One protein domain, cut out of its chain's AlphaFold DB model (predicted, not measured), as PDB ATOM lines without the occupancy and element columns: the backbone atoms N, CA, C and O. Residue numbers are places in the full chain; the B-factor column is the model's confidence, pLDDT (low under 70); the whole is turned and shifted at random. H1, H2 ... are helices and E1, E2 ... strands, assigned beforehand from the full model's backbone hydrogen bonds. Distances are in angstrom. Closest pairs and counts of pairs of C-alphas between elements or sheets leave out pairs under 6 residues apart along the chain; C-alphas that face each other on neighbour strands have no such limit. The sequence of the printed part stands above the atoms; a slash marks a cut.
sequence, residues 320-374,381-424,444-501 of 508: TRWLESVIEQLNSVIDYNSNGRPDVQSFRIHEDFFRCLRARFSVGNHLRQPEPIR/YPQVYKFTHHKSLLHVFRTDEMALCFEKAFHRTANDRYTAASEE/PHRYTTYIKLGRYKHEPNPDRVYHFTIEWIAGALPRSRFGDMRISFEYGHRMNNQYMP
ATOM      1  N   THR A 320      15.298 -14.515 -49.859       90.44
ATOM      2  CA  THR A 320      15.454 -13.441 -50.850       90.44
ATOM      3  C   THR A 320      14.103 -12.911 -51.329       90.44
ATOM      4  O   THR A 320      13.901 -11.706 -51.267       90.44
ATOM      5  N   ARG A 321      13.142 -13.788 -51.669       90.50
ATOM      6  CA  ARG A 321      11.781 -13.386 -52.086       90.50
ATOM      7  C   ARG A 321      10.989 -12.711 -50.963       90.50
ATOM      8  O   ARG A 321      10.212 -11.797 -51.215       90.50
ATOM      9  N   TRP A 322      11.224 -13.106 -49.711       93.56
ATOM     10  CA  TRP A 322      10.725 -12.360 -48.553       93.56
ATOM     11  C   TRP A 322      11.365 -10.967 -48.442       93.56
ATOM     12  O   TRP A 322      10.659  -9.982 -48.245       93.56
ATOM     13  N   LEU A 323      12.691 -10.869 -48.578       94.75
ATOM     14  CA  LEU A 323      13.405  -9.597 -48.458       94.75
ATOM     15  C   LEU A 323      13.073  -8.630 -49.607       94.75
ATOM     16  O   LEU A 323      12.991  -7.433 -49.364       94.75
ATOM     17  N   GLU A 324      12.842  -9.137 -50.819       94.50
ATOM     18  CA  GLU A 324      12.295  -8.384 -51.956       94.50
ATOM     19  C   GLU A 324      10.959  -7.730 -51.582       94.50
ATOM     20  O   GLU A 324      10.849  -6.513 -51.664       94.50
ATOM     21  N   SER A 325       9.993  -8.492 -51.053       94.50
ATOM     22  CA  SER A 325       8.699  -7.952 -50.599       94.50
ATOM     23  C   SER A 325       8.833  -6.921 -49.462       94.50
ATOM     24  O   SER A 325       8.120  -5.918 -49.443       94.50
ATOM     25  N   VAL A 326       9.787  -7.102 -48.538       96.38
ATOM     26  CA  VAL A 326      10.101  -6.089 -47.510       96.38
ATOM     27  C   VAL A 326      10.660  -4.809 -48.140       96.38
ATOM     28  O   VAL A 326      10.288  -3.716 -47.724       96.38
ATOM     29  N   ILE A 327      11.543  -4.916 -49.136       96.06
ATOM     30  CA  ILE A 327      12.111  -3.763 -49.851       96.06
ATOM     31  C   ILE A 327      11.031  -3.038 -50.659       96.06
ATOM     32  O   ILE A 327      10.966  -1.814 -50.606       96.06
ATOM     33  N   GLU A 328      10.149  -3.773 -51.334       95.38
ATOM     34  CA  GLU A 328       9.007  -3.239 -52.079       95.38
ATOM     35  C   GLU A 328       8.101  -2.391 -51.177       95.38
ATOM     36  O   GLU A 328       7.798  -1.241 -51.497       95.38
ATOM     37  N   GLN A 329       7.751  -2.915 -49.997       96.00
ATOM     38  CA  GLN A 329       6.950  -2.199 -49.004       96.00
ATOM     39  C   GLN A 329       7.679  -0.973 -48.425       96.00
ATOM     40  O   GLN A 329       7.056   0.059 -48.187       96.00
ATOM     41  N   LEU A 330       9.000  -1.036 -48.229       96.25
ATOM     42  CA  LEU A 330       9.791   0.129 -47.805       96.25
ATOM     43  C   LEU A 330       9.903   1.195 -48.910       96.25
ATOM     44  O   LEU A 330       9.948   2.383 -48.602       96.25
ATOM     45  N   ASN A 331       9.922   0.787 -50.181       95.06
ATOM     46  CA  ASN A 331       9.970   1.680 -51.339       95.06
ATOM     47  C   ASN A 331       8.602   2.305 -51.665       95.06
ATOM     48  O   ASN A 331       8.554   3.410 -52.215       95.06
ATOM     49  N   SER A 332       7.489   1.630 -51.349       94.00
ATOM     50  CA  SER A 332       6.134   2.124 -51.626       94.00
ATOM     51  C   SER A 332       5.692   3.224 -50.655       94.00
ATOM     52  O   SER A 332       5.104   4.203 -51.105       94.00
ATOM     53  N   VAL A 333       6.070   3.148 -49.370       95.50
ATOM     54  CA  VAL A 333       5.781   4.190 -48.353       95.50
ATOM     55  C   VAL A 333       6.643   5.458 -48.474       95.50
ATOM     56  O   VAL A 333       6.503   6.396 -47.683       95.50
ATOM     57  N   ILE A 334       7.547   5.506 -49.457       94.06
ATOM     58  CA  ILE A 334       8.283   6.715 -49.834       94.06
ATOM     59  C   ILE A 334       7.497   7.426 -50.942       94.06
ATOM     60  O   ILE A 334       7.582   7.036 -52.110       94.06
ATOM     61  N   ASP A 335       6.768   8.483 -50.592       92.75
ATOM     62  CA  ASP A 335       6.003   9.325 -51.516       92.75
ATOM     63  C   ASP A 335       6.299  10.813 -51.262       92.75
ATOM     64  O   ASP A 335       6.380  11.255 -50.120       92.75
ATOM     65  N   TYR A 336       6.456  11.596 -52.329       92.81
ATOM     66  CA  TYR A 336       6.692  13.041 -52.253       92.81
ATOM     67  C   TYR A 336       5.430  13.808 -51.807       92.81
ATOM     68  O   TYR A 336       5.531  14.951 -51.374       92.81
ATOM     69  N   ASN A 337       4.240  13.192 -51.870       91.62
ATOM     70  CA  ASN A 337       3.011  13.776 -51.311       91.62
ATOM     71  C   ASN A 337       2.935  13.710 -49.767       91.62
ATOM     72  O   ASN A 337       2.002  14.269 -49.196       91.62
ATOM     73  N   SER A 338       3.847  13.004 -49.085       92.19
ATOM     74  CA  SER A 338       3.741  12.696 -47.648       92.19
ATOM     75  C   SER A 338       4.726  13.488 -46.778       92.19
ATOM     76  O   SER A 338       5.768  13.944 -47.233       92.19
ATOM     77  N   ASN A 339       4.441  13.584 -45.477       90.38
ATOM     78  CA  ASN A 339       5.186  14.360 -44.471       90.38
ATOM     79  C   ASN A 339       6.686  13.992 -44.258       90.38
ATOM     80  O   ASN A 339       7.368  14.613 -43.439       90.38
ATOM     81  N   GLY A 340       7.223  12.970 -44.938       91.56
ATOM     82  CA  GLY A 340       8.589  12.460 -44.739       91.56
ATOM     83  C   GLY A 340       8.786  11.536 -43.525       91.56
ATOM     84  O   GLY A 340       9.920  11.194 -43.187       91.56
ATOM     85  N   ARG A 341       7.709  11.125 -42.853       93.00
ATOM     86  CA  ARG A 341       7.688  10.290 -41.641       93.00
ATOM     87  C   ARG A 341       6.678   9.139 -41.794       93.00
ATOM     88  O   ARG A 341       5.588   9.211 -41.235       93.00
ATOM     89  N   PRO A 342       7.021   8.087 -42.557       94.56
ATOM     90  CA  PRO A 342       6.137   6.946 -42.760       94.56
ATOM     91  C   PRO A 342       5.921   6.160 -41.459       94.56
ATOM     92  O   PRO A 342       6.815   6.077 -40.612       94.56
ATOM     93  N   ASP A 343       4.753   5.526 -41.340       94.94
ATOM     94  CA  ASP A 343       4.419   4.645 -40.219       94.94
ATOM     95  C   ASP A 343       5.414   3.488 -40.040       94.94
ATOM     96  O   ASP A 343       6.075   3.033 -40.981       94.94
ATOM     97  N   VAL A 344       5.487   2.963 -38.813       96.31
ATOM     98  CA  VAL A 344       6.407   1.879 -38.437       96.31
ATOM     99  C   VAL A 344       6.026   0.569 -39.134       96.31
ATOM    100  O   VAL A 344       5.120  -0.158 -38.713       96.31
ATOM    101  N   GLN A 345       6.769   0.232 -40.188       97.19
ATOM    102  CA  GLN A 345       6.527  -0.941 -41.022       97.19
ATOM    103  C   GLN A 345       6.766  -2.220 -40.212       97.19
ATOM    104  O   GLN A 345       7.888  -2.501 -39.782       97.19
ATOM    105  N   SER A 346       5.692  -2.972 -39.968       95.75
ATOM    106  CA  SER A 346       5.654  -4.079 -39.010       95.75
ATOM    107  C   SER A 346       5.456  -5.422 -39.715       95.75
ATOM    108  O   SER A 346       4.463  -5.632 -40.405       95.75
ATOM    109  N   PHE A 347       6.388  -6.352 -39.504       95.88
ATOM    110  CA  PHE A 347       6.470  -7.644 -40.184       95.88
ATOM    111  C   PHE A 347       6.551  -8.786 -39.162       95.88
ATOM    112  O   PHE A 347       7.548  -8.932 -38.451       95.88
ATOM    113  N   ARG A 348       5.532  -9.650 -39.119       94.06
ATOM    114  CA  ARG A 348       5.551 -10.872 -38.299       94.06
ATOM    115  C   ARG A 348       6.297 -11.983 -39.037       94.06
ATOM    116  O   ARG A 348       5.787 -12.518 -40.019       94.06
ATOM    117  N   ILE A 349       7.496 -12.335 -38.575       93.38
ATOM    118  CA  ILE A 349       8.416 -13.230 -39.300       93.38
ATOM    119  C   ILE A 349       8.994 -14.332 -38.411       93.38
ATOM    120  O   ILE A 349       9.130 -14.182 -37.198       93.38
ATOM    121  N   HIS A 350       9.353 -15.459 -39.026       92.38
ATOM    122  CA  HIS A 350      10.024 -16.559 -38.336       92.38
ATOM    123  C   HIS A 350      11.453 -16.158 -37.939       92.38
ATOM    124  O   HIS A 350      12.163 -15.523 -38.722       92.38
ATOM    125  N   GLU A 351      11.903 -16.567 -36.750       88.31
ATOM    126  CA  GLU A 351      13.192 -16.163 -36.170       88.31
ATOM    127  C   GLU A 351      14.380 -16.416 -37.117       88.31
ATOM    128  O   GLU A 351      15.301 -15.607 -37.182       88.31
ATOM    129  N   ASP A 352      14.353 -17.495 -37.907       88.69
ATOM    130  CA  ASP A 352      15.423 -17.796 -38.869       88.69
ATOM    131  C   ASP A 352      15.536 -16.778 -40.019       88.69
ATOM    132  O   ASP A 352      16.651 -16.519 -40.477       88.69
ATOM    133  N   PHE A 353      14.443 -16.123 -40.432       91.44
ATOM    134  CA  PHE A 353      14.515 -15.009 -41.388       91.44
ATOM    135  C   PHE A 353      15.185 -13.798 -40.731       91.44
ATOM    136  O   PHE A 353      16.111 -13.223 -41.306       91.44
ATOM    137  N   PHE A 354      14.825 -13.474 -39.484       91.69
ATOM    138  CA  PHE A 354      15.509 -12.412 -38.743       91.69
ATOM    139  C   PHE A 354      16.998 -12.725 -38.510       91.69
ATOM    140  O   PHE A 354      17.844 -11.854 -38.696       91.69
ATOM    141  N   ARG A 355      17.364 -13.975 -38.187       88.00
ATOM    142  CA  ARG A 355      18.770 -14.410 -38.069       88.00
ATOM    143  C   ARG A 355      19.541 -14.206 -39.381       88.00
ATOM    144  O   ARG A 355      20.676 -13.730 -39.335       88.00
ATOM    145  N   CYS A 356      18.933 -14.525 -40.527       89.94
ATOM    146  CA  CYS A 356      19.526 -14.302 -41.850       89.94
ATOM    147  C   CYS A 356      19.701 -12.809 -42.170       89.94
ATOM    148  O   CYS A 356      20.755 -12.414 -42.668       89.94
ATOM    149  N   LEU A 357      18.720 -11.965 -41.825       91.56
ATOM    150  CA  LEU A 357      18.825 -10.512 -41.974       91.56
ATOM    151  C   LEU A 357      19.918  -9.932 -41.060       91.56
ATOM    152  O   LEU A 357      20.803  -9.212 -41.524       91.56
ATOM    153  N   ARG A 358      19.921 -10.315 -39.777       89.31
ATOM    154  CA  ARG A 358      20.898  -9.877 -38.767       89.31
ATOM    155  C   ARG A 358      22.334 -10.249 -39.138       89.31
ATOM    156  O   ARG A 358      23.251  -9.477 -38.871       89.31
ATOM    157  N   ALA A 359      22.547 -11.385 -39.805       86.12
ATOM    158  CA  ALA A 359      23.863 -11.775 -40.318       86.12
ATOM    159  C   ALA A 359      24.442 -10.781 -41.351       86.12
ATOM    160  O   ALA A 359      25.656 -10.759 -41.560       86.12
ATOM    161  N   ARG A 360      23.604  -9.931 -41.964       87.44
ATOM    162  CA  ARG A 360      24.010  -8.866 -42.895       87.44
ATOM    163  C   ARG A 360      24.265  -7.512 -42.220       87.44
ATOM    164  O   ARG A 360      24.743  -6.596 -42.886       87.44
ATOM    165  N   PHE A 361      23.983  -7.360 -40.922       85.19
ATOM    166  CA  PHE A 361      24.210  -6.099 -40.195       85.19
ATOM    167  C   PHE A 361      25.709  -5.766 -40.041       85.19
ATOM    168  O   PHE A 361      26.064  -4.611 -39.794       85.19
ATOM    169  N   SER A 362      26.588  -6.761 -40.204       70.81
ATOM    170  CA  SER A 362      28.045  -6.604 -40.248       70.81
ATOM    171  C   SER A 362      28.530  -6.135 -41.619       70.81
ATOM    172  O   SER A 362      28.285  -6.796 -42.628       70.81
ATOM    173  N   VAL A 363      29.341  -5.078 -41.639       56.84
ATOM    174  CA  VAL A 363      30.270  -4.778 -42.740       56.84
ATOM    175  C   VAL A 363      31.654  -4.624 -42.106       56.84
ATOM    176  O   VAL A 363      31.999  -3.555 -41.614       56.84
ATOM    177  N   GLY A 364      32.403  -5.727 -42.032       49.00
ATOM    178  CA  GLY A 364      33.656  -5.833 -41.273       49.00
ATOM    179  C   GLY A 364      33.623  -6.944 -40.214       49.00
ATOM    180  O   GLY A 364      32.682  -7.732 -40.154       49.00
ATOM    181  N   ASN A 365      34.664  -7.013 -39.377       39.19
ATOM    182  CA  ASN A 365      34.896  -8.117 -38.429       39.19
ATOM    183  C   ASN A 365      33.986  -8.125 -37.182       39.19
ATOM    184  O   ASN A 365      34.113  -9.026 -36.355       39.19
ATOM    185  N   HIS A 366      33.075  -7.159 -37.036       54.47
ATOM    186  CA  HIS A 366      32.193  -7.040 -35.875       54.47
ATOM    187  C   HIS A 366      30.729  -6.885 -36.305       54.47
ATOM    188  O   HIS A 366      30.401  -6.089 -37.186       54.47
ATOM    189  N   LEU A 367      29.846  -7.651 -35.658       58.69
ATOM    190  CA  LEU A 367      28.398  -7.449 -35.715       58.69
ATOM    191  C   LEU A 367      28.050  -6.132 -35.015       58.69
ATOM    192  O   LEU A 367      28.528  -5.897 -33.904       58.69
ATOM    193  N   ARG A 368      27.161  -5.318 -35.605       67.88
ATOM    194  CA  ARG A 368      26.446  -4.294 -34.824       67.88
ATOM    195  C   ARG A 368      25.679  -5.023 -33.720       67.88
ATOM    196  O   ARG A 368      24.789  -5.820 -34.019       67.88
ATOM    197  N   GLN A 369      26.040  -4.781 -32.465       68.69
ATOM    198  CA  GLN A 369      25.222  -5.204 -31.332       68.69
ATOM    199  C   GLN A 369      23.951  -4.335 -31.284       68.69
ATOM    200  O   GLN A 369      23.997  -3.190 -31.746       68.69
ATOM    201  N   PRO A 370      22.816  -4.861 -30.790       73.75
ATOM    202  CA  PRO A 370      21.651  -4.026 -30.530       73.75
ATOM    203  C   PRO A 370      21.972  -3.031 -29.411       73.75
ATOM    204  O   PRO A 370      22.767  -3.331 -28.516       73.75
ATOM    205  N   GLU A 371      21.338  -1.864 -29.433       68.81
ATOM    206  CA  GLU A 371      21.401  -0.949 -28.297       68.81
ATOM    207  C   GLU A 371      20.653  -1.557 -27.095       68.81
ATOM    208  O   GLU A 371      19.554  -2.095 -27.265       68.81
ATOM    209  N   PRO A 372      21.221  -1.501 -25.876       54.41
ATOM    210  CA  PRO A 372      20.606  -2.108 -24.704       54.41
ATOM    211  C   PRO A 372      19.430  -1.263 -24.201       54.41
ATOM    212  O   PRO A 372      19.625  -0.230 -23.554       54.41
ATOM    213  N   ILE A 373      18.201  -1.737 -24.422       56.69
ATOM    214  CA  ILE A 373      17.024  -1.220 -23.713       56.69
ATOM    215  C   ILE A 373      17.141  -1.630 -22.241       56.69
ATOM    216  O   ILE A 373      16.834  -2.758 -21.862       56.69
ATOM    217  N   ARG A 374      17.597  -0.704 -21.392       51.84
ATOM    218  CA  ARG A 374      17.543  -0.855 -19.933       51.84
ATOM    219  C   ARG A 374      16.101  -0.687 -19.452       51.84
ATOM    220  O   ARG A 374      15.632   0.442 -19.382       51.84
ATOM    221  N   TYR A 381      12.816  -8.838 -24.439       73.12
ATOM    222  CA  TYR A 381      13.234  -7.475 -24.780       73.12
ATOM    223  C   TYR A 381      13.393  -7.220 -26.292       73.12
ATOM    224  O   TYR A 381      14.016  -8.034 -26.991       73.12
ATOM    225  N   PRO A 382      12.939  -6.053 -26.797       84.69
ATOM    226  CA  PRO A 382      13.202  -5.641 -28.167       84.69
ATOM    227  C   PRO A 382      14.703  -5.426 -28.414       84.69
ATOM    228  O   PRO A 382      15.379  -4.694 -27.691       84.69
ATOM    229  N   GLN A 383      15.236  -6.039 -29.469       88.75
ATOM    230  CA  GLN A 383      16.603  -5.811 -29.942       88.75
ATOM    231  C   GLN A 383      16.580  -4.699 -30.996       88.75
ATOM    232  O   GLN A 383      16.123  -4.922 -32.116       88.75
ATOM    233  N   VAL A 384      17.063  -3.503 -30.643       90.56
ATOM    234  CA  VAL A 384      17.025  -2.315 -31.513       90.56
ATOM    235  C   VAL A 384      18.372  -2.089 -32.199       90.56
ATOM    236  O   VAL A 384      19.397  -1.903 -31.547       90.56
ATOM    237  N   TYR A 385      18.363  -2.061 -33.529       91.81
ATOM    238  CA  TYR A 385      19.537  -1.867 -34.379       91.81
ATOM    239  C   TYR A 385      19.396  -0.576 -35.189       91.81
ATOM    240  O   TYR A 385      18.571  -0.495 -36.100       91.81
ATOM    241  N   LYS A 386      20.221   0.429 -34.883       91.25
ATOM    242  CA  LYS A 386      20.224   1.717 -35.591       91.25
ATOM    243  C   LYS A 386      21.311   1.782 -36.664       91.25
ATOM    244  O   LYS A 386      22.460   1.378 -36.449       91.25
ATOM    245  N   PHE A 387      20.965   2.360 -37.811       91.19
ATOM    246  CA  PHE A 387      21.836   2.540 -38.970       91.19
ATOM    247  C   PHE A 387      21.920   4.017 -39.369       91.19
ATOM    248  O   PHE A 387      20.910   4.702 -39.501       91.19
ATOM    249  N   THR A 388      23.148   4.494 -39.575       90.69
ATOM    250  CA  THR A 388      23.493   5.904 -39.849       90.69
ATOM    251  C   THR A 388      24.162   6.122 -41.211       90.69
ATOM    252  O   THR A 388      24.462   7.253 -41.569       90.69
ATOM    253  N   HIS A 389      24.412   5.055 -41.980       87.88
ATOM    254  CA  HIS A 389      25.094   5.120 -43.276       87.88
ATOM    255  C   HIS A 389      24.416   4.222 -44.313       87.88
ATOM    256  O   HIS A 389      24.219   3.027 -44.075       87.88
ATOM    257  N   HIS A 390      24.163   4.775 -45.505       86.19
ATOM    258  CA  HIS A 390      23.551   4.061 -46.631       86.19
ATOM    259  C   HIS A 390      24.327   2.787 -47.007       86.19
ATOM    260  O   HIS A 390      23.713   1.759 -47.268       86.19
ATOM    261  N   LYS A 391      25.669   2.794 -46.938       86.38
ATOM    262  CA  LYS A 391      26.513   1.620 -47.257       86.38
ATOM    263  C   LYS A 391      26.228   0.399 -46.374       86.38
ATOM    264  O   LYS A 391      26.371  -0.723 -46.846       86.38
ATOM    265  N   SER A 392      25.816   0.590 -45.115       87.44
ATOM    266  CA  SER A 392      25.383  -0.529 -44.265       87.44
ATOM    267  C   SER A 392      24.023  -1.064 -44.719       87.44
ATOM    268  O   SER A 392      23.855  -2.269 -44.857       87.44
ATOM    269  N   LEU A 393      23.066  -0.179 -45.004       90.00
ATOM    270  CA  LEU A 393      21.708  -0.563 -45.402       90.00
ATOM    271  C   LEU A 393      21.670  -1.212 -46.796       90.00
ATOM    272  O   LEU A 393      21.004  -2.227 -46.955       90.00
ATOM    273  N   LEU A 394      22.474  -0.730 -47.751       89.06
ATOM    274  CA  LEU A 394      22.714  -1.365 -49.059       89.06
ATOM    275  C   LEU A 394      23.271  -2.795 -48.957       89.06
ATOM    276  O   LEU A 394      23.145  -3.562 -49.904       89.06
ATOM    277  N   HIS A 395      23.918  -3.162 -47.846       86.75
ATOM    278  CA  HIS A 395      24.383  -4.530 -47.600       86.75
ATOM    279  C   HIS A 395      23.297  -5.400 -46.943       86.75
ATOM    280  O   HIS A 395      23.167  -6.581 -47.269       86.75
ATOM    281  N   VAL A 396      22.491  -4.816 -46.049       90.81
ATOM    282  CA  VAL A 396      21.347  -5.486 -45.410       90.81
ATOM    283  C   VAL A 396      20.261  -5.798 -46.441       90.81
ATOM    284  O   VAL A 396      19.953  -6.966 -46.683       90.81
ATOM    285  N   PHE A 397      19.755  -4.764 -47.110       92.69
ATOM    286  CA  PHE A 397      18.671  -4.798 -48.094       92.69
ATOM    287  C   PHE A 397      19.188  -5.042 -49.522       92.69
ATOM    288  O   PHE A 397      18.748  -4.409 -50.478       92.69
ATOM    289  N   ARG A 398      20.156  -5.956 -49.668       86.06
ATOM    290  CA  ARG A 398      20.658  -6.395 -50.976       86.06
ATOM    291  C   ARG A 398      19.875  -7.594 -51.502       86.06
ATOM    292  O   ARG A 398      19.953  -8.675 -50.910       86.06
ATOM    293  N   THR A 399      19.238  -7.447 -52.652       89.94
ATOM    294  CA  THR A 399      18.819  -8.579 -53.493       89.94
ATOM    295  C   THR A 399      19.338  -8.350 -54.913       89.94
ATOM    296  O   THR A 399      20.013  -7.343 -55.146       89.94
ATOM    297  N   ASP A 400      19.124  -9.299 -55.820       86.31
ATOM    298  CA  ASP A 400      19.601  -9.179 -57.204       86.31
ATOM    299  C   ASP A 400      18.507  -8.657 -58.161       86.31
ATOM    300  O   ASP A 400      18.845  -8.156 -59.229       86.31
ATOM    301  N   GLU A 401      17.223  -8.707 -57.768       87.31
ATOM    302  CA  GLU A 401      16.097  -8.134 -58.530       87.31
ATOM    303  C   GLU A 401      15.617  -6.770 -57.986       87.31
ATOM    304  O   GLU A 401      15.071  -5.983 -58.751       87.31
ATOM    305  N   MET A 402      15.826  -6.450 -56.697       86.75
ATOM    306  CA  MET A 402      15.325  -5.205 -56.083       86.75
ATOM    307  C   MET A 402      16.272  -4.599 -55.030       86.75
ATOM    308  O   MET A 402      16.948  -5.310 -54.275       86.75
ATOM    309  N   ALA A 403      16.289  -3.266 -54.934       89.31
ATOM    310  CA  ALA A 403      17.088  -2.503 -53.975       89.31
ATOM    311  C   ALA A 403      16.257  -1.436 -53.240       89.31
ATOM    312  O   ALA A 403      15.244  -0.958 -53.743       89.31
ATOM    313  N   LEU A 404      16.700  -1.052 -52.039       93.38
ATOM    314  CA  LEU A 404      16.087   0.027 -51.255       93.38
ATOM    315  C   LEU A 404      16.400   1.396 -51.893       93.38
ATOM    316  O   LEU A 404      17.571   1.756 -52.040       93.38
ATOM    317  N   CYS A 405      15.371   2.165 -52.248       92.06
ATOM    318  CA  CYS A 405      15.488   3.454 -52.934       92.06
ATOM    319  C   CYS A 405      15.926   4.569 -51.964       92.06
ATOM    320  O   CYS A 405      15.103   5.230 -51.332       92.06
ATOM    321  N   PHE A 406      17.238   4.803 -51.840       92.19
ATOM    322  CA  PHE A 406      17.784   5.882 -50.993       92.19
ATOM    323  C   PHE A 406      17.500   7.292 -51.521       92.19
ATOM    324  O   PHE A 406      17.455   8.227 -50.723       92.19
ATOM    325  N   GLU A 407      17.317   7.431 -52.834       92.44
ATOM    326  CA  GLU A 407      16.714   8.588 -53.495       92.44
ATOM    327  C   GLU A 407      15.652   8.056 -54.470       92.44
ATOM    328  O   GLU A 407      15.889   7.044 -55.132       92.44
ATOM    329  N   LYS A 408      14.483   8.702 -54.538       92.25
ATOM    330  CA  LYS A 408      13.364   8.325 -55.421       92.25
ATOM    331  C   LYS A 408      12.859   9.575 -56.138       92.25
ATOM    332  O   LYS A 408      12.721  10.623 -55.508       92.25
ATOM    333  N   ALA A 409      12.640   9.491 -57.449       91.31
ATOM    334  CA  ALA A 409      12.283  10.637 -58.288       91.31
ATOM    335  C   ALA A 409      10.780  10.714 -58.577       91.31
ATOM    336  O   ALA A 409      10.099   9.691 -58.623       91.31
ATOM    337  N   PHE A 410      10.276  11.936 -58.759       91.69
ATOM    338  CA  PHE A 410       8.857  12.233 -58.918       91.69
ATOM    339  C   PHE A 410       8.609  13.330 -59.960       91.69
ATOM    340  O   PHE A 410       9.415  14.248 -60.137       91.69
ATOM    341  N   HIS A 411       7.440  13.267 -60.593       89.12
ATOM    342  CA  HIS A 411       6.903  14.303 -61.468       89.12
ATOM    343  C   HIS A 411       5.660  14.936 -60.835       89.12
ATOM    344  O   HIS A 411       4.814  14.238 -60.278       89.12
ATOM    345  N   ARG A 412       5.536  16.265 -60.925       87.44
ATOM    346  CA  ARG A 412       4.341  17.000 -60.492       87.44
ATOM    347  C   ARG A 412       3.274  16.906 -61.582       87.44
ATOM    348  O   ARG A 412       3.499  17.350 -62.706       87.44
ATOM    349  N   THR A 413       2.135  16.313 -61.251       85.62
ATOM    350  CA  THR A 413       0.978  16.165 -62.146       85.62
ATOM    351  C   THR A 413       0.208  17.489 -62.228       85.62
ATOM    352  O   THR A 413       0.337  18.338 -61.349       85.62
ATOM    353  N   ALA A 414      -0.645  17.664 -63.245       84.38
ATOM    354  CA  ALA A 414      -1.519  18.839 -63.371       84.38
ATOM    355  C   ALA A 414      -2.403  19.091 -62.126       84.38
ATOM    356  O   ALA A 414      -2.704  20.235 -61.811       84.38
ATOM    357  N   ASN A 415      -2.748  18.033 -61.383       84.69
ATOM    358  CA  ASN A 415      -3.551  18.085 -60.155       84.69
ATOM    359  C   ASN A 415      -2.708  18.391 -58.892       84.69
ATOM    360  O   ASN A 415      -3.058  17.933 -57.809       84.69
ATOM    361  N   ASP A 416      -1.545  19.035 -59.038       81.94
ATOM    362  CA  ASP A 416      -0.501  19.286 -58.015       81.94
ATOM    363  C   ASP A 416       0.120  18.039 -57.337       81.94
ATOM    364  O   ASP A 416       1.180  18.106 -56.722       81.94
ATOM    365  N   ARG A 417      -0.477  16.854 -57.497       86.94
ATOM    366  CA  ARG A 417       0.025  15.608 -56.906       86.94
ATOM    367  C   ARG A 417       1.277  15.082 -57.597       86.94
ATOM    368  O   ARG A 417       1.376  15.046 -58.826       86.94
ATOM    369  N   TYR A 418       2.199  14.584 -56.792       88.38
ATOM    370  CA  TYR A 418       3.450  13.989 -57.232       88.38
ATOM    371  C   TYR A 418       3.254  12.504 -57.531       88.38
ATOM    372  O   TYR A 418       2.640  11.780 -56.750       88.38
ATOM    373  N   THR A 419       3.767  12.042 -58.666       88.56
ATOM    374  CA  THR A 419       3.779  10.626 -59.058       88.56
ATOM    375  C   THR A 419       5.219  10.164 -59.227       88.56
ATOM    376  O   THR A 419       6.069  10.936 -59.671       88.56
ATOM    377  N   ALA A 420       5.525   8.931 -58.821       88.25
ATOM    378  CA  ALA A 420       6.873   8.388 -58.951       88.25
ATOM    379  C   ALA A 420       7.267   8.288 -60.434       88.25
ATOM    380  O   ALA A 420       6.480   7.830 -61.261       88.25
ATOM    381  N   ALA A 421       8.486   8.708 -60.761       80.62
ATOM    382  CA  ALA A 421       9.064   8.501 -62.079       80.62
ATOM    383  C   ALA A 421       9.359   7.007 -62.275       80.62
ATOM    384  O   ALA A 421      10.037   6.402 -61.442       80.62
ATOM    385  N   SER A 422       8.868   6.416 -63.367       65.88
ATOM    386  CA  SER A 422       9.224   5.048 -63.754       65.88
ATOM    387  C   SER A 422      10.734   4.938 -63.979       65.88
ATOM    388  O   SER A 422      11.322   5.783 -64.655       65.88
ATOM    389  N   GLU A 423      11.359   3.877 -63.466       54.41
ATOM    390  CA  GLU A 423      12.821   3.686 -63.540       54.41
ATOM    391  C   GLU A 423      13.350   3.503 -64.979       54.41
ATOM    392  O   GLU A 423      14.550   3.607 -65.216       54.41
ATOM    393  N   GLU A 424      12.458   3.312 -65.958       39.50
ATOM    394  CA  GLU A 424      12.763   3.223 -67.394       39.50
ATOM    395  C   GLU A 424      13.265   4.542 -68.020       39.50
ATOM    396  O   GLU A 424      13.765   4.526 -69.143       39.50
ATOM    397  N   PRO A 444      12.769  21.234 -66.450       66.06
ATOM    398  CA  PRO A 444      11.622  20.854 -65.638       66.06
ATOM    399  C   PRO A 444      12.033  20.612 -64.186       66.06
ATOM    400  O   PRO A 444      13.116  20.085 -63.923       66.06
ATOM    401  N   HIS A 445      11.170  20.992 -63.247       74.88
ATOM    402  CA  HIS A 445      11.444  20.818 -61.826       74.88
ATOM    403  C   HIS A 445      11.617  19.329 -61.491       74.88
ATOM    404  O   HIS A 445      10.681  18.540 -61.623       74.88
ATOM    405  N   ARG A 446      12.824  18.949 -61.057       83.25
ATOM    406  CA  ARG A 446      13.141  17.604 -60.566       83.25
ATOM    407  C   ARG A 446      12.790  17.539 -59.085       83.25
ATOM    408  O   ARG A 446      13.473  18.155 -58.266       83.25
ATOM    409  N   TYR A 447      11.766  16.762 -58.759       90.56
ATOM    410  CA  TYR A 447      11.354  16.471 -57.391       90.56
ATOM    411  C   TYR A 447      11.933  15.113 -56.979       90.56
ATOM    412  O   TYR A 447      11.739  14.128 -57.691       90.56
ATOM    413  N   THR A 448      12.673  15.042 -55.870       93.38
ATOM    414  CA  THR A 448      13.163  13.765 -55.321       93.38
ATOM    415  C   THR A 448      12.999  13.692 -53.806       93.38
ATOM    416  O   THR A 448      13.144  14.692 -53.103       93.38
ATOM    417  N   THR A 449      12.687  12.509 -53.280       94.88
ATOM    418  CA  THR A 449      12.795  12.217 -51.842       94.88
ATOM    419  C   THR A 449      14.121  11.522 -51.553       94.88
ATOM    420  O   THR A 449      14.696  10.893 -52.443       94.88
ATOM    421  N   TYR A 450      14.624  11.614 -50.320       94.31
ATOM    422  CA  TYR A 450      15.840  10.912 -49.894       94.31
ATOM    423  C   TYR A 450      15.744  10.404 -48.449       94.31
ATOM    424  O   TYR A 450      15.278  11.125 -47.567       94.31
ATOM    425  N   ILE A 451      16.217   9.185 -48.167       95.25
ATOM    426  CA  ILE A 451      16.194   8.620 -46.802       95.25
ATOM    427  C   ILE A 451      17.191   9.374 -45.903       95.25
ATOM    428  O   ILE A 451      18.377   9.478 -46.233       95.25
ATOM    429  N   LYS A 452      16.735   9.875 -44.745       93.88
ATOM    430  CA  LYS A 452      17.564  10.617 -43.783       93.88
ATOM    431  C   LYS A 452      18.425   9.660 -42.951       93.88
ATOM    432  O   LYS A 452      17.911   8.836 -42.198       93.88
ATOM    433  N   LEU A 453      19.748   9.791 -43.059       92.50
ATOM    434  CA  LEU A 453      20.749   8.984 -42.351       92.50
ATOM    435  C   LEU A 453      21.901   9.864 -41.842       92.50
ATOM    436  O   LEU A 453      22.547  10.556 -42.627       92.50
ATOM    437  N   GLY A 454      22.209   9.798 -40.544       90.06
ATOM    438  CA  GLY A 454      23.267  10.614 -39.938       90.06
ATOM    439  C   GLY A 454      22.797  12.032 -39.594       90.06
ATOM    440  O   GLY A 454      21.644  12.225 -39.225       90.06
ATOM    441  N   ARG A 455      23.688  13.029 -39.656       89.31
ATOM    442  CA  ARG A 455      23.364  14.435 -39.337       89.31
ATOM    443  C   ARG A 455      23.190  15.266 -40.606       89.31
ATOM    444  O   ARG A 455      23.937  15.080 -41.565       89.31
ATOM    445  N   TYR A 456      22.283  16.240 -40.571       86.38
ATOM    446  CA  TYR A 456      22.034  17.169 -41.676       86.38
ATOM    447  C   TYR A 456      22.083  18.616 -41.182       86.38
ATOM    448  O   TYR A 456      21.250  19.036 -40.390       86.38
ATOM    449  N   LYS A 457      23.037  19.404 -41.696       83.19
ATOM    450  CA  LYS A 457      23.239  20.811 -41.292       83.19
ATOM    451  C   LYS A 457      22.085  21.761 -41.661       83.19
ATOM    452  O   LYS A 457      22.066  22.879 -41.171       83.19
ATOM    453  N   HIS A 458      21.181  21.343 -42.551       80.88
ATOM    454  CA  HIS A 458      20.040  22.143 -43.017       80.88
ATOM    455  C   HIS A 458      18.746  21.879 -42.226       80.88
ATOM    456  O   HIS A 458      17.733  22.520 -42.479       80.88
ATOM    457  N   GLU A 459      18.752  20.905 -41.313       85.19
ATOM    458  CA  GLU A 459      17.600  20.596 -40.466       85.19
ATOM    459  C   GLU A 459      17.500  21.596 -39.300       85.19
ATOM    460  O   GLU A 459      18.540  22.037 -38.802       85.19
ATOM    461  N   PRO A 460      16.293  21.889 -38.772       81.56
ATOM    462  CA  PRO A 460      16.111  22.805 -37.635       81.56
ATOM    463  C   PRO A 460      16.872  22.415 -36.356       81.56
ATOM    464  O   PRO A 460      17.060  23.240 -35.468       81.56
ATOM    465  N   ASN A 461      17.304  21.154 -36.250       85.25
ATOM    466  CA  ASN A 461      18.193  20.664 -35.203       85.25
ATOM    467  C   ASN A 461      19.396  19.948 -35.860       85.25
ATOM    468  O   ASN A 461      19.274  18.770 -36.211       85.25
ATOM    469  N   PRO A 462      20.550  20.623 -36.037       81.31
ATOM    470  CA  PRO A 462      21.700  20.075 -36.765       81.31
ATOM    471  C   PRO A 462      22.465  18.985 -35.994       81.31
ATOM    472  O   PRO A 462      23.215  18.214 -36.599       81.31
ATOM    473  N   ASP A 463      22.270  18.883 -34.674       88.06
ATOM    474  CA  ASP A 463      22.830  17.811 -33.844       88.06
ATOM    475  C   ASP A 463      21.983  16.530 -33.862       88.06
ATOM    476  O   ASP A 463      22.471  15.464 -33.470       88.06
ATOM    477  N   ARG A 464      20.739  16.596 -34.364       90.75
ATOM    478  CA  ARG A 464      19.857  15.432 -34.508       90.75
ATOM    479  C   ARG A 464      20.501  14.393 -35.428       90.75
ATOM    480  O   ARG A 464      20.723  14.631 -36.614       90.75
ATOM    481  N   VAL A 465      20.752  13.204 -34.881       90.69
ATOM    482  CA  VAL A 465      21.169  12.038 -35.664       90.69
ATOM    483  C   VAL A 465      19.924  11.295 -36.138       90.69
ATOM    484  O   VAL A 465      19.145  10.775 -35.341       90.69
ATOM    485  N   TYR A 466      19.747  11.246 -37.451       92.94
ATOM    486  CA  TYR A 466      18.735  10.448 -38.123       92.94
ATOM    487  C   TYR A 466      19.194   8.993 -38.242       92.94
ATOM    488  O   TYR A 466      20.334   8.702 -38.624       92.94
ATOM    489  N   HIS A 467      18.286   8.076 -37.918       93.44
ATOM    490  CA  HIS A 467      18.536   6.643 -37.896       93.44
ATOM    491  C   HIS A 467      17.454   5.903 -38.679       93.44
ATOM    492  O   HIS A 467      16.271   6.035 -38.375       93.44
ATOM    493  N   PHE A 468      17.868   5.043 -39.606       95.44
ATOM    494  CA  PHE A 468      17.032   3.922 -40.024       95.44
ATOM    495  C   PHE A 468      17.149   2.853 -38.938       95.44
ATOM    496  O   PHE A 468      18.263   2.468 -38.566       95.44
ATOM    497  N   THR A 469      16.026   2.399 -38.401       94.62
ATOM    498  CA  THR A 469      15.974   1.552 -37.210       94.62
ATOM    499  C   THR A 469      15.278   0.241 -37.533       94.62
ATOM    500  O   THR A 469      14.223   0.239 -38.159       94.62
ATOM    501  N   ILE A 470      15.871  -0.873 -37.097       95.50
ATOM    502  CA  ILE A 470      15.254  -2.201 -37.125       95.50
ATOM    503  C   ILE A 470      15.113  -2.670 -35.675       95.50
ATOM    504  O   ILE A 470      16.113  -2.911 -35.002       95.50
ATOM    505  N   GLU A 471      13.881  -2.778 -35.192       94.56
ATOM    506  CA  GLU A 471      13.528  -3.377 -33.903       94.56
ATOM    507  C   GLU A 471      13.102  -4.839 -34.120       94.56
ATOM    508  O   GLU A 471      12.419  -5.161 -35.092       94.56
ATOM    509  N   TRP A 472      13.506  -5.734 -33.216       93.75
ATOM    510  CA  TRP A 472      13.106  -7.142 -33.224       93.75
ATOM    511  C   TRP A 472      12.603  -7.593 -31.857       93.75
ATOM    512  O   TRP A 472      13.379  -7.663 -30.901       93.75
ATOM    513  N   ILE A 473      11.324  -7.956 -31.790       91.88
ATOM    514  CA  ILE A 473      10.678  -8.532 -30.611       91.88
ATOM    515  C   ILE A 473      10.596 -10.044 -30.822       91.88
ATOM    516  O   ILE A 473       9.777 -10.550 -31.595       91.88
ATOM    517  N   ALA A 474      11.490 -10.777 -30.159       87.69
ATOM    518  CA  ALA A 474      11.518 -12.230 -30.228       87.69
ATOM    519  C   ALA A 474      10.282 -12.841 -29.545       87.69
ATOM    520  O   ALA A 474       9.713 -12.272 -28.621       87.69
ATOM    521  N   GLY A 475       9.875 -14.037 -29.978       81.69
ATOM    522  CA  GLY A 475       8.898 -14.831 -29.230       81.69
ATOM    523  C   GLY A 475       7.472 -14.272 -29.176       81.69
ATOM    524  O   GLY A 475       6.715 -14.717 -28.322       81.69
ATOM    525  N   ALA A 476       7.065 -13.381 -30.088       84.25
ATOM    526  CA  ALA A 476       5.663 -12.956 -30.218       84.25
ATOM    527  C   ALA A 476       4.699 -14.153 -30.399       84.25
ATOM    528  O   ALA A 476       3.566 -14.124 -29.927       84.25
ATOM    529  N   LEU A 477       5.167 -15.242 -31.027       85.31
ATOM    530  CA  LEU A 477       4.529 -16.562 -31.006       85.31
ATOM    531  C   LEU A 477       5.588 -17.636 -30.663       85.31
ATOM    532  O   LEU A 477       6.203 -18.207 -31.572       85.31
ATOM    533  N   PRO A 478       5.823 -17.963 -29.373       83.06
ATOM    534  CA  PRO A 478       6.968 -18.784 -28.958       83.06
ATOM    535  C   PRO A 478       6.976 -20.190 -29.569       83.06
ATOM    536  O   PRO A 478       8.023 -20.700 -29.967       83.06
ATOM    537  N   ARG A 479       5.796 -20.818 -29.681       85.75
ATOM    538  CA  ARG A 479       5.643 -22.205 -30.160       85.75
ATOM    539  C   ARG A 479       5.976 -22.376 -31.643       85.75
ATOM    540  O   ARG A 479       6.458 -23.438 -32.024       85.75
ATOM    541  N   SER A 480       5.721 -21.356 -32.460       86.19
ATOM    542  CA  SER A 480       6.044 -21.337 -33.893       86.19
ATOM    543  C   SER A 480       7.327 -20.563 -34.206       86.19
ATOM    544  O   SER A 480       7.707 -20.503 -35.369       86.19
ATOM    545  N   ARG A 481       7.999 -19.987 -33.195       87.69
ATOM    546  CA  ARG A 481       9.191 -19.128 -33.323       87.69
ATOM    547  C   ARG A 481       9.000 -17.925 -34.252       87.69
ATOM    548  O   ARG A 481       9.949 -17.495 -34.905       87.69
ATOM    549  N   PHE A 482       7.796 -17.362 -34.307       91.94
ATOM    550  CA  PHE A 482       7.609 -16.049 -34.923       91.94
ATOM    551  C   PHE A 482       7.873 -14.946 -33.895       91.94
ATOM    552  O   PHE A 482       7.557 -15.083 -32.709       91.94
ATOM    553  N   GLY A 483       8.465 -13.860 -34.372       92.81
ATOM    554  CA  GLY A 483       8.619 -12.596 -33.668       92.81
ATOM    555  C   GLY A 483       8.177 -11.450 -34.570       92.81
ATOM    556  O   GLY A 483       7.941 -11.647 -35.767       92.81
ATOM    557  N   ASP A 484       8.076 -10.262 -33.994       94.50
ATOM    558  CA  ASP A 484       7.666  -9.067 -34.719       94.50
ATOM    559  C   ASP A 484       8.898  -8.201 -35.002       94.50
ATOM    560  O   ASP A 484       9.577  -7.725 -34.090       94.50
ATOM    561  N   MET A 485       9.207  -8.033 -36.288       96.12
ATOM    562  CA  MET A 485      10.227  -7.111 -36.778       96.12
ATOM    563  C   MET A 485       9.557  -5.791 -37.149       96.12
ATOM    564  O   MET A 485       8.568  -5.780 -37.876       96.12
ATOM    565  N   ARG A 486      10.112  -4.673 -36.695       96.50
ATOM    566  CA  ARG A 486       9.619  -3.326 -36.991       96.50
ATOM    567  C   ARG A 486      10.720  -2.499 -37.628       96.50
ATOM    568  O   ARG A 486      11.868  -2.559 -37.191       96.50
ATOM    569  N   ILE A 487      10.371  -1.727 -38.648       97.38
ATOM    570  CA  ILE A 487      11.290  -0.848 -39.365       97.38
ATOM    571  C   ILE A 487      10.746   0.580 -39.333       97.38
ATOM    572  O   ILE A 487       9.589   0.813 -39.675       97.38
ATOM    573  N   SER A 488      11.584   1.537 -38.936       97.00
ATOM    574  CA  SER A 488      11.244   2.964 -38.928       97.00
ATOM    575  C   SER A 488      12.399   3.826 -39.437       97.00
ATOM    576  O   SER A 488      13.575   3.536 -39.203       97.00
ATOM    577  N   PHE A 489      12.058   4.877 -40.177       96.75
ATOM    578  CA  PHE A 489      12.990   5.831 -40.776       96.75
ATOM    579  C   PHE A 489      12.254   7.139 -41.099       96.75
ATOM    580  O   PHE A 489      11.029   7.170 -41.120       96.75
ATOM    581  N   GLU A 490      12.998   8.210 -41.373       95.38
ATOM    582  CA  GLU A 490      12.456   9.451 -41.943       95.38
ATOM    583  C   GLU A 490      13.095   9.679 -43.324       95.38
ATOM    584  O   GLU A 490      14.230   9.259 -43.568       95.38
ATOM    585  N   TYR A 491      12.394  10.364 -44.223       95.44
ATOM    586  CA  TYR A 491      12.922  10.866 -45.491       95.44
ATOM    587  C   TYR A 491      12.691  12.376 -45.624       95.44
ATOM    588  O   TYR A 491      11.875  12.975 -44.927       95.44
ATOM    589  N   GLY A 492      13.502  13.030 -46.453       93.56
ATOM    590  CA  GLY A 492      13.401  14.456 -46.757       93.56
ATOM    591  C   GLY A 492      13.050  14.697 -48.219       93.56
ATOM    592  O   GLY A 492      13.186  13.801 -49.052       93.56
ATOM    593  N   HIS A 493      12.643  15.928 -48.520       93.75
ATOM    594  CA  HIS A 493      12.215  16.357 -49.848       93.75
ATOM    595  C   HIS A 493      13.273  17.249 -50.501       93.75
ATOM    596  O   HIS A 493      13.989  17.996 -49.824       93.75
ATOM    597  N   ARG A 494      13.388  17.161 -51.826       91.75
ATOM    598  CA  ARG A 494      14.257  17.999 -52.652       91.75
ATOM    599  C   ARG A 494      13.563  18.436 -53.932       91.75
ATOM    600  O   ARG A 494      12.931  17.634 -54.611       91.75
ATOM    601  N   MET A 495      13.797  19.686 -54.309       90.19
ATOM    602  CA  MET A 495      13.365  20.283 -55.569       90.19
ATOM    603  C   MET A 495      14.593  20.909 -56.231       90.19
ATOM    604  O   MET A 495      15.266  21.741 -55.629       90.19
ATOM    605  N   ASN A 496      14.949  20.468 -57.440       86.44
ATOM    606  CA  ASN A 496      16.168  20.895 -58.148       86.44
ATOM    607  C   ASN A 496      17.447  20.809 -57.278       86.44
ATOM    608  O   ASN A 496      18.281  21.711 -57.276       86.44
ATOM    609  N   ASN A 497      17.589  19.710 -56.525       83.69
ATOM    610  CA  ASN A 497      18.644  19.438 -55.531       83.69
ATOM    611  C   ASN A 497      18.673  20.362 -54.292       83.69
ATOM    612  O   ASN A 497      19.459  20.102 -53.378       83.69
ATOM    613  N   GLN A 498      17.817  21.383 -54.207       86.62
ATOM    614  CA  GLN A 498      17.625  22.181 -52.993       86.62
ATOM    615  C   GLN A 498      16.727  21.421 -52.011       86.62
ATOM    616  O   GLN A 498      15.816  20.710 -52.433       86.62
ATOM    617  N   TYR A 499      16.986  21.543 -50.709       88.81
ATOM    618  CA  TYR A 499      16.167  20.903 -49.676       88.81
ATOM    619  C   TYR A 499      14.849  21.656 -49.494       88.81
ATOM    620  O   TYR A 499      14.856  22.872 -49.323       88.81
ATOM    621  N   MET A 500      13.741  20.919 -49.497       87.38
ATOM    622  CA  MET A 500      12.400  21.457 -49.264       87.38
ATOM    623  C   MET A 500      11.897  21.043 -47.873       87.38
ATOM    624  O   MET A 500      12.233  19.942 -47.416       87.38
ATOM    625  N   PRO A 501      11.058  21.864 -47.210       82.81
ATOM    626  CA  PRO A 501      10.219  21.358 -46.130       82.81
ATOM    627  C   PRO A 501       9.326  20.220 -46.663       82.81
ATOM    628  O   PRO A 501       9.051  20.169 -47.867       82.81
TER     629      PRO A 501
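What this domain is: This is residues 320 to 374, 381 to 424 and 444 to 501 of the 508 residues of an uncharacterized protein of Anopheles epiroticus (UniProt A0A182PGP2). Two antiparallel sheets stand one after the other along the long axis, joined where strand E7 of the one runs on into E8 of the other: five strands make one end, and four, with H2 over E7, make the other. H1 and H3 have their centres nearest to the mean of the C-alphas; H1 only grazes the four-stranded sheet, and H3 is on neither sheet. The printed part has 157 residues, with three named helices and nine named strands in the order H1 E1 H2 E2 H3 E3 E4 E5 E6 E7 E8 E9; the sheets run E4 E3 E5 E8 E9 and E1 E7 E6 E2. The class is mixed, helices and strands, with under half of the printed residues, 78 of 157, in named elements. The whole is compact, with a radius of gyration of the C-alphas of 17.0 A, and elongated, spanning 54 by 35 by 27 A.

Where its parts are: Begin with the larger sheet: look for E3 at residues 407 to 412, 16.5 A long, E4 at 418 to 420, E5 at 447 to 451, E8 at 491 to 495 and E9 at 498 to 500. E9 ends at C-alpha 500, at (12.400, 21.457, -49.264). The other sheet has E1 at residues 345 to 350, 16.2 A long, E2 at 383 to 387, E6 at 468 to 477, 25.6 A long, and E7 at 482 to 488, 19.8 A long. Find C-alpha 468 at (17.032, 3.922, -40.024); from there E6 runs on and bends by 55 degrees at residue 474. For the helices, go to C-alpha 320 at (15.454, -13.441, -50.850), where H1 begins; it takes residues 320 to 332 and is 18.2 A long. H2 is residues 351 to 358 and H3 is 390 to 396.

How they stand to each other: In the larger sheet, only just strongly twisted with C-alphas up to 4.3 A off its best plane, E5 and E8 are antiparallel at 156 degrees; look for N 450 and O 492, 2.9 A apart. On the other side of E5 lies E3, where N 410 and O 447 are 2.8 A apart. The pairing of E3 is staggered: residues 407 to 410 pair with E5, and 410 to 412 with E4. E3 and E4 form a hairpin, with N 419 and O 411 at 2.9 A; E8 and E9 form another, with N 500 and O 493 at 3.0 A. E7 runs on into E8 at 34 degrees across a break of 2 residues. In its own sheet, strongly twisted, E7 forms a hairpin with E6, where N 471 and O 486 are 2.8 A apart. The edge strands are E1, with N 347 and O 485 at 2.8 A, and E2, with N 385 and O 470 at 2.8 A. H2 is on this sheet at a height of 9.4 A, over E7 and along the strands, at 17 degrees to E7 on the local plane; their closest C-alphas, of Glu 351 and Phe 482, are 5.7 A apart. H1 only grazes the sheet with residues 322 to 330. H1 and H2 are near each other, while H1 and H3 are apart. H2 and H3 are close but not clearly touching, the closest C-alphas being those of Leu 357 and Val 396 at 6.6 A. In H1 and H2 every O i to N i+4 pair is within hydrogen-bond range; in H3 2 of 3 are.

The domain as a whole: The two C-alphas farthest apart, those of Pro 444 and Arg 479, are 56.1 A apart. Residues 375 to 380 are cut out, with 9.3 A between C-alphas 374 and 381, and so are 425 to 443, with 17.8 A between C-alphas 424 and 444. The links H1 to E1 and E5 to E6 are long; in the second, residues 454 to 455 pair with 465 to 466, antiparallel. The mean pLDDT of the printed part is 86.8; it is under 70 at residues 363 to 369, 371 to 374, 422 to 424 and 444.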